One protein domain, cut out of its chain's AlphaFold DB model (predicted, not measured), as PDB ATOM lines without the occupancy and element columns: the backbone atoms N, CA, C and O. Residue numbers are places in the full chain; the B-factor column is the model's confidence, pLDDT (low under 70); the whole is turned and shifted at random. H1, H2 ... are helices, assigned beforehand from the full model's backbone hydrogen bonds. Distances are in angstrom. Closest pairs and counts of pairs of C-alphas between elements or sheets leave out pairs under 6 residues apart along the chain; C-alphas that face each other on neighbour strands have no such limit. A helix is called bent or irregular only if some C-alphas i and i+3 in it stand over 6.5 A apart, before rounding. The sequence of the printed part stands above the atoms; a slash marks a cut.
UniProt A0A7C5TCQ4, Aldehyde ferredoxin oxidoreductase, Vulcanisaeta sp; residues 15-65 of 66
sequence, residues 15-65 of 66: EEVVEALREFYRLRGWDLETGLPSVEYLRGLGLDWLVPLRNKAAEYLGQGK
ATOM      1  N   GLU A  15      17.806 -37.552 -35.415       91.44
ATOM      2  CA  GLU A  15      18.877 -36.566 -35.456       91.44
ATOM      3  C   GLU A  15      18.961 -35.805 -34.128       91.44
ATOM      4  O   GLU A  15      20.035 -35.733 -33.535       91.44
ATOM      5  N   GLU A  16      17.820 -35.360 -33.595       89.69
ATOM      6  CA  GLU A  16      17.739 -34.678 -32.296       89.69
ATOM      7  C   GLU A  16      18.220 -35.582 -31.151       89.69
ATOM      8  O   GLU A  16      18.938 -35.140 -30.253       89.69
ATOM      9  N   VAL A  17      17.880 -36.877 -31.194       92.56
ATOM     10  CA  VAL A  17      18.372 -37.858 -30.212       92.56
ATOM     11  C   VAL A  17      19.882 -38.056 -30.337       92.56
ATOM     12  O   VAL A  17      20.572 -38.141 -29.322       92.56
ATOM     13  N   VAL A  18      20.413 -38.125 -31.560       93.88
ATOM     14  CA  VAL A  18      21.857 -38.270 -31.799       93.88
ATOM     15  C   VAL A  18      22.620 -37.051 -31.280       93.88
ATOM     16  O   VAL A  18      23.644 -37.216 -30.616       93.88
ATOM     17  N   GLU A  19      22.126 -35.841 -31.529       94.56
ATOM     18  CA  GLU A  19      22.727 -34.607 -31.017       94.56
ATOM     19  C   GLU A  19      22.689 -34.550 -29.487       94.56
ATOM     20  O   GLU A  19      23.726 -34.333 -28.853       94.56
ATOM     21  N   ALA A  20      21.533 -34.844 -28.884       94.44
ATOM     22  CA  ALA A  20      21.385 -34.898 -27.433       94.44
ATOM     23  C   ALA A  20      22.330 -35.931 -26.792       94.44
ATOM     24  O   ALA A  20      22.919 -35.672 -25.741       94.44
ATOM     25  N   LEU A  21      22.517 -37.088 -27.434       95.69
ATOM     26  CA  LEU A  21      23.407 -38.136 -26.944       95.69
ATOM     27  C   LEU A  21      24.883 -37.724 -27.021       95.69
ATOM     28  O   LEU A  21      25.633 -37.946 -26.068       95.69
ATOM     29  N   ARG A  22      25.305 -37.081 -28.118       96.38
ATOM     30  CA  ARG A  22      26.672 -36.548 -28.251       96.38
ATOM     31  C   ARG A  22      26.960 -35.498 -27.187       96.38
ATOM     32  O   ARG A  22      28.031 -35.523 -26.585       96.38
ATOM     33  N   GLU A  23      26.005 -34.610 -26.928       97.50
ATOM     34  CA  GLU A  23      26.153 -33.583 -25.900       97.50
ATOM     35  C   GLU A  23      26.216 -34.191 -24.495       97.50
ATOM     36  O   GLU A  23      27.067 -33.814 -23.686       97.50
ATOM     37  N   PHE A  24      25.390 -35.203 -24.223       96.56
ATOM     38  CA  PHE A  24      25.459 -35.963 -22.979       96.56
ATOM     39  C   PHE A  24      26.847 -36.588 -22.767       96.56
ATOM     40  O   PHE A  24      27.434 -36.431 -21.692       96.56
ATOM     41  N   TYR A  25      27.411 -37.241 -23.789       97.06
ATOM     42  CA  TYR A  25      28.758 -37.809 -23.707       97.06
ATOM     43  C   TYR A  25      29.825 -36.733 -23.492       97.06
ATOM     44  O   TYR A  25      30.674 -36.890 -22.612       97.06
ATOM     45  N   ARG A  26      29.743 -35.602 -24.204       96.00
ATOM     46  CA  ARG A  26      30.671 -34.472 -24.052       96.00
ATOM     47  C   ARG A  26      30.697 -33.948 -22.618       96.00
ATOM     48  O   ARG A  26      31.771 -33.793 -22.042       96.00
ATOM     49  N   LEU A  27      29.525 -33.709 -22.027       96.06
ATOM     50  CA  LEU A  27      29.395 -33.182 -20.664       96.06
ATOM     51  C   LEU A  27      29.940 -34.139 -19.602       96.06
ATOM     52  O   LEU A  27      30.407 -33.700 -18.553       96.06
ATOM     53  N   ARG A  28      29.887 -35.446 -19.862       93.56
ATOM     54  CA  ARG A  28      30.416 -36.470 -18.957       93.56
ATOM     55  C   ARG A  28      31.894 -36.782 -19.188       93.56
ATOM     56  O   ARG A  28      32.459 -37.556 -18.421       93.56
ATOM     57  N   GLY A  29      32.515 -36.220 -20.226       92.94
ATOM     58  CA  GLY A  29      33.862 -36.612 -20.643       92.94
ATOM     59  C   GLY A  29      33.919 -38.070 -21.104       92.94
ATOM     60  O   GLY A  29      34.881 -38.778 -20.809       92.94
ATOM     61  N   TRP A  30      32.850 -38.545 -21.743       95.94
ATOM     62  CA  TRP A  30      32.777 -39.861 -22.373       95.94
ATOM     63  C   TRP A  30      33.237 -39.765 -23.828       95.94
ATOM     64  O   TRP A  30      33.233 -38.697 -24.439       95.94
ATOM     65  N   ASP A  31      33.638 -40.900 -24.383       94.25
ATOM     66  CA  ASP A  31      34.042 -41.007 -25.775       94.25
ATOM     67  C   ASP A  31      32.828 -40.801 -26.700       94.25
ATOM     68  O   ASP A  31      31.827 -41.513 -26.603       94.25
ATOM     69  N   LEU A  32      32.904 -39.803 -27.588       94.50
ATOM     70  CA  LEU A  32      31.770 -39.385 -28.424       94.50
ATOM     71  C   LEU A  32      31.395 -40.403 -29.505       94.50
ATOM     72  O   LEU A  32      30.302 -40.318 -30.064       94.50
ATOM     73  N   GLU A  33      32.304 -41.313 -29.840       91.75
ATOM     74  CA  GLU A  33      32.124 -42.278 -30.921       91.75
ATOM     75  C   GLU A  33      31.568 -43.603 -30.393       91.75
ATOM     76  O   GLU A  33      30.670 -44.195 -30.983       91.75
ATOM     77  N   THR A  34      32.098 -44.055 -29.260       92.88
ATOM     78  CA  THR A  34      31.793 -45.353 -28.648       92.88
ATOM     79  C   THR A  34      30.762 -45.256 -27.529       92.88
ATOM     80  O   THR A  34      30.166 -46.268 -27.163       92.88
ATOM     81  N   GLY A  35      30.557 -44.065 -26.957       95.00
ATOM     82  CA  GLY A  35      29.731 -43.868 -25.768       95.00
ATOM     83  C   GLY A  35      30.330 -44.475 -24.499       95.00
ATOM     84  O   GLY A  35      29.623 -44.626 -23.504       95.00
ATOM     85  N   LEU A  36      31.613 -44.852 -24.510       97.00
ATOM     86  CA  LEU A  36      32.273 -45.393 -23.328       97.00
ATOM     87  C   LEU A  36      32.714 -44.265 -22.383       97.00
ATOM     88  O   LEU A  36      33.272 -43.264 -22.842       97.00
ATOM     89  N   PRO A  37      32.568 -44.436 -21.058       97.19
ATOM     90  CA  PRO A  37      33.202 -43.539 -20.106       97.19
ATOM     91  C   PRO A  37      34.725 -43.530 -20.289       97.19
ATOM     92  O   PRO A  37      35.347 -44.560 -20.589       97.19
ATOM     93  N   SER A  38      35.331 -42.358 -20.094       95.38
ATOM     94  CA  SER A  38      36.787 -42.239 -20.016       95.38
ATOM     95  C   SER A  38      37.327 -42.946 -18.774       95.38
ATOM     96  O   SER A  38      36.619 -43.160 -17.783       95.38
ATOM     97  N   VAL A  39      38.605 -43.322 -18.825       96.25
ATOM     98  CA  VAL A  39      39.286 -43.944 -17.683       96.25
ATOM     99  C   VAL A  39      39.347 -42.956 -16.519       96.25
ATOM    100  O   VAL A  39      39.113 -43.333 -15.373       96.25
ATOM    101  N   GLU A  40      39.594 -41.686 -16.820       95.56
ATOM    102  CA  GLU A  40      39.640 -40.575 -15.874       95.56
ATOM    103  C   GLU A  40      38.294 -40.404 -15.167       95.56
ATOM    104  O   GLU A  40      38.260 -40.289 -13.943       95.56
ATOM    105  N   TYR A  41      37.182 -40.468 -15.911       95.75
ATOM    106  CA  TYR A  41      35.838 -40.409 -15.336       95.75
ATOM    107  C   TYR A  41      35.573 -41.578 -14.376       95.75
ATOM    108  O   TYR A  41      35.081 -41.362 -13.271       95.75
ATOM    109  N   LEU A  42      35.932 -42.811 -14.753       97.44
ATOM    110  CA  LEU A  42      35.746 -43.981 -13.883       97.44
ATOM    111  C   LEU A  42      36.581 -43.886 -12.601       97.44
ATOM    112  O   LEU A  42      36.059 -44.124 -11.512       97.44
ATOM    113  N   ARG A  43      37.852 -43.491 -12.711       96.81
ATOM    114  CA  ARG A  43      38.740 -43.293 -11.555       96.81
ATOM    115  C   ARG A  43      38.260 -42.164 -10.646       96.81
ATOM    116  O   ARG A  43      38.272 -42.314  -9.431       96.81
ATOM    117  N   GLY A  44      37.767 -41.064 -11.218       96.62
ATOM    118  CA  GLY A  44      37.189 -39.953 -10.457       96.62
ATOM    119  C   GLY A  44      35.974 -40.351  -9.611       96.62
ATOM    120  O   GLY A  44      35.695 -39.708  -8.603       96.62
ATOM    121  N   LEU A  45      35.281 -41.432  -9.982       97.19
ATOM    122  CA  LEU A  45      34.170 -42.014  -9.224       97.19
ATOM    123  C   LEU A  45      34.595 -43.135  -8.257       97.19
ATOM    124  O   LEU A  45      33.733 -43.711  -7.595       97.19
ATOM    125  N   GLY A  46      35.884 -43.486  -8.188       98.19
ATOM    126  CA  GLY A  46      36.371 -44.640  -7.422       98.19
ATOM    127  C   GLY A  46      35.958 -45.993  -8.018       98.19
ATOM    128  O   GLY A  46      35.837 -46.987  -7.302       98.19
ATOM    129  N   LEU A  47      35.693 -46.037  -9.328       98.06
ATOM    130  CA  LEU A  47      35.259 -47.227 -10.065       98.06
ATOM    131  C   LEU A  47      36.407 -47.872 -10.855       98.06
ATOM    132  O   LEU A  47      36.206 -48.400 -11.948       98.06
ATOM    133  N   ASP A  48      37.621 -47.852 -10.313       98.31
ATOM    134  CA  ASP A  48      38.836 -48.392 -10.937       98.31
ATOM    135  C   ASP A  48      38.678 -49.844 -11.409       98.31
ATOM    136  O   ASP A  48      39.196 -50.233 -12.457       98.31
ATOM    137  N   TRP A  49      37.893 -50.636 -10.677       98.00
ATOM    138  CA  TRP A  49      37.602 -52.031 -11.000       98.00
ATOM    139  C   TRP A  49      36.836 -52.216 -12.325       98.00
ATOM    140  O   TRP A  49      36.869 -53.307 -12.893       98.00
ATOM    141  N   LEU A  50      36.182 -51.170 -12.851       98.00
ATOM    142  CA  LEU A  50      35.510 -51.194 -14.156       98.00
ATOM    143  C   LEU A  50      36.450 -50.914 -15.333       98.00
ATOM    144  O   LEU A  50      36.095 -51.228 -16.471       98.00
ATOM    145  N   VAL A  51      37.640 -50.355 -15.098       97.56
ATOM    146  CA  VAL A  51      38.581 -49.990 -16.171       97.56
ATOM    147  C   VAL A  51      38.941 -51.185 -17.071       97.56
ATOM    148  O   VAL A  51      38.894 -51.022 -18.293       97.56
ATOM    149  N   PRO A  52      39.208 -52.403 -16.551       97.75
ATOM    150  CA  PRO A  52      39.464 -53.566 -17.401       97.75
ATOM    151  C   PRO A  52      38.278 -53.928 -18.310       97.75
ATOM    152  O   PRO A  52      38.473 -54.240 -19.483       97.75
ATOM    153  N   LEU A  53      37.044 -53.843 -17.799       97.25
ATOM    154  CA  LEU A  53      35.835 -54.129 -18.580       97.25
ATOM    155  C   LEU A  53      35.614 -53.077 -19.671       97.25
ATOM    156  O   LEU A  53      35.318 -53.426 -20.813       97.25
ATOM    157  N   ARG A  54      35.821 -51.797 -19.339       95.88
ATOM    158  CA  ARG A  54      35.778 -50.691 -20.303       95.88
ATOM    159  C   ARG A  54      36.802 -50.883 -21.422       95.88
ATOM    160  O   ARG A  54      36.471 -50.660 -22.582       95.88
ATOM    161  N   ASN A  55      38.031 -51.288 -21.098       95.94
ATOM    162  CA  ASN A  55      39.083 -51.499 -22.098       95.94
ATOM    163  C   ASN A  55      38.740 -52.647 -23.044       95.94
ATOM    164  O   ASN A  55      38.821 -52.478 -24.257       95.94
ATOM    165  N   LYS A  56      38.238 -53.758 -22.501       96.69
ATOM    166  CA  LYS A  56      37.754 -54.875 -23.312       96.69
ATOM    167  C   LYS A  56      36.612 -54.452 -24.248       96.69
ATOM    168  O   LYS A  56      36.586 -54.846 -25.409       96.69
ATOM    169  N   ALA A  57      35.686 -53.617 -23.774       95.56
ATOM    170  CA  ALA A  57      34.627 -53.058 -24.617       95.56
ATOM    171  C   ALA A  57      35.185 -52.169 -25.744       95.56
ATOM    172  O   ALA A  57      34.732 -52.272 -26.881       95.56
ATOM    173  N   ALA A  58      36.193 -51.342 -25.454       93.94
ATOM    174  CA  ALA A  58      36.844 -50.505 -26.459       93.94
ATOM    175  C   ALA A  58      37.556 -51.336 -27.541       93.94
ATOM    176  O   ALA A  58      37.473 -50.995 -28.717       93.94
ATOM    177  N   GLU A  59      38.194 -52.448 -27.166       93.44
ATOM    178  CA  GLU A  59      38.797 -53.389 -28.119       93.44
ATOM    179  C   GLU A  59      37.750 -53.987 -29.064       93.44
ATOM    180  O   GLU A  59      37.946 -53.959 -30.277       93.44
ATOM    181  N   TYR A  60      36.611 -54.461 -28.543       92.19
ATOM    182  CA  TYR A  60      35.532 -54.999 -29.382       92.19
ATOM    183  C   TYR A  60      34.974 -53.960 -30.358       92.19
ATOM    184  O   TYR A  60      34.760 -54.260 -31.533       92.19
ATOM    185  N   LEU A  61      34.765 -52.729 -29.887       89.06
ATOM    186  CA  LEU A  61      34.272 -51.637 -30.726       89.06
ATOM    187  C   LEU A  61      35.312 -51.183 -31.763       89.06
ATOM    188  O   LEU A  61      34.929 -50.728 -32.836       89.06
ATOM    189  N   GLY A  62      36.608 -51.329 -31.473       79.31
ATOM    190  CA  GLY A  62      37.694 -51.081 -32.424       79.31
ATOM    191  C   GLY A  62      37.852 -52.190 -33.471       79.31
ATOM    192  O   GLY A  62      38.118 -51.897 -34.631       79.31
ATOM    193  N   GLN A  63      37.646 -53.454 -33.092       60.34
ATOM    194  CA  GLN A  63      37.732 -54.614 -33.994       60.34
ATOM    195  C   GLN A  63      36.562 -54.689 -34.984       60.34
ATOM    196  O   GLN A  63      36.747 -55.141 -36.107       60.34
ATOM    197  N   GLY A  64      35.377 -54.197 -34.609       57.28
ATOM    198  CA  GLY A  64      34.230 -54.067 -35.517       57.28
ATOM    199  C   GLY A  64      34.367 -52.964 -36.577       57.28
ATOM    200  O   GLY A  64      33.436 -52.768 -37.355       57.28
ATOM    201  N   LYS A  65      35.491 -52.228 -36.591       53.75
ATOM    202  CA  LYS A  65      35.826 -51.203 -37.596       53.75
ATOM    203  C   LYS A  65      36.797 -51.698 -38.688       53.75
ATOM    204  O   LYS A  65      37.195 -50.879 -39.514       53.75
TER     205      LYS A  65
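What this domain is: This is residues 15 to 65 of the 66 residues of the protein "Aldehyde ferredoxin oxidoreductase" of Vulcanisaeta sp (UniProt A0A7C5TCQ4). Picture a flat, open V whose two arms are the long helices H1 and H3, with the short helix H2 at the foot of the V between H1's last residue and H3's first. The link of residues 29 to 38 loops into the space between the arms before it reaches H2, and residues 15 to 20 of H1 stick out at the free end of their arm. The printed part has 51 residues with three named helices, H1, H2 and H3 in that order, and no named strand, and its class is all helix. It is only just loose, close to compact, with a radius of gyration of the C-alphas of 11.9 A, and the C-alphas span 34 by 27 by 11 A.

Where its parts are: Find C-alpha 15 at (18.877, -36.566, -35.456); from there H1, residues 15 to 28, runs 20.1 A to C-alpha 28 at (30.416, -36.470, -18.957). Go on through ten residues to Val 39, where H2 begins; it holds residues 39 to 44. H3, residues 48 to 63, is the longest helix by residues and runs 23.9 A to C-alpha 63 at (37.732, -54.614, -33.994). It is irregular, but only just: C-alphas 49 and 52 are 6.8 A apart.

How they stand to each other: Start at the end of H1, where H1 and H2 are close but not clearly touching; their closest C-alphas, those of Arg 28 and Tyr 41, are 7.6 A apart. Their lines stand at a steep tilt of 58 degrees, and they run the same way. Next look at H2 and H3, which touch and form a helical hairpin; their closest C-alphas, those of Leu 42 and Asp 48, are 6.1 A apart. H2 and H3 run opposite ways at a shallow tilt of 20 degrees, and H3 touches H2 with residues 48 to 51 alone. H1 and H3 are apart. In H1 and H2 every O i to N i+4 pair is within hydrogen-bond range; in H3 it is 10 of 12.

The domain as a whole: The two C-alphas farthest apart are those of Glu 15 and Trp 49, at 34.5 A, while those of Glu 15 and Lys 65, the first and last printed residues, are 22.5 A apart. Residues 15 to 20, which belong to H1, stand free. The printed part has no cut. You will find a short link from H1 to H2, a tight link of three residues from H2 to H3, and no long link. In the B-factor column the mean pLDDT of the printed part is 92.8, and residues 63 to 65 are under 70.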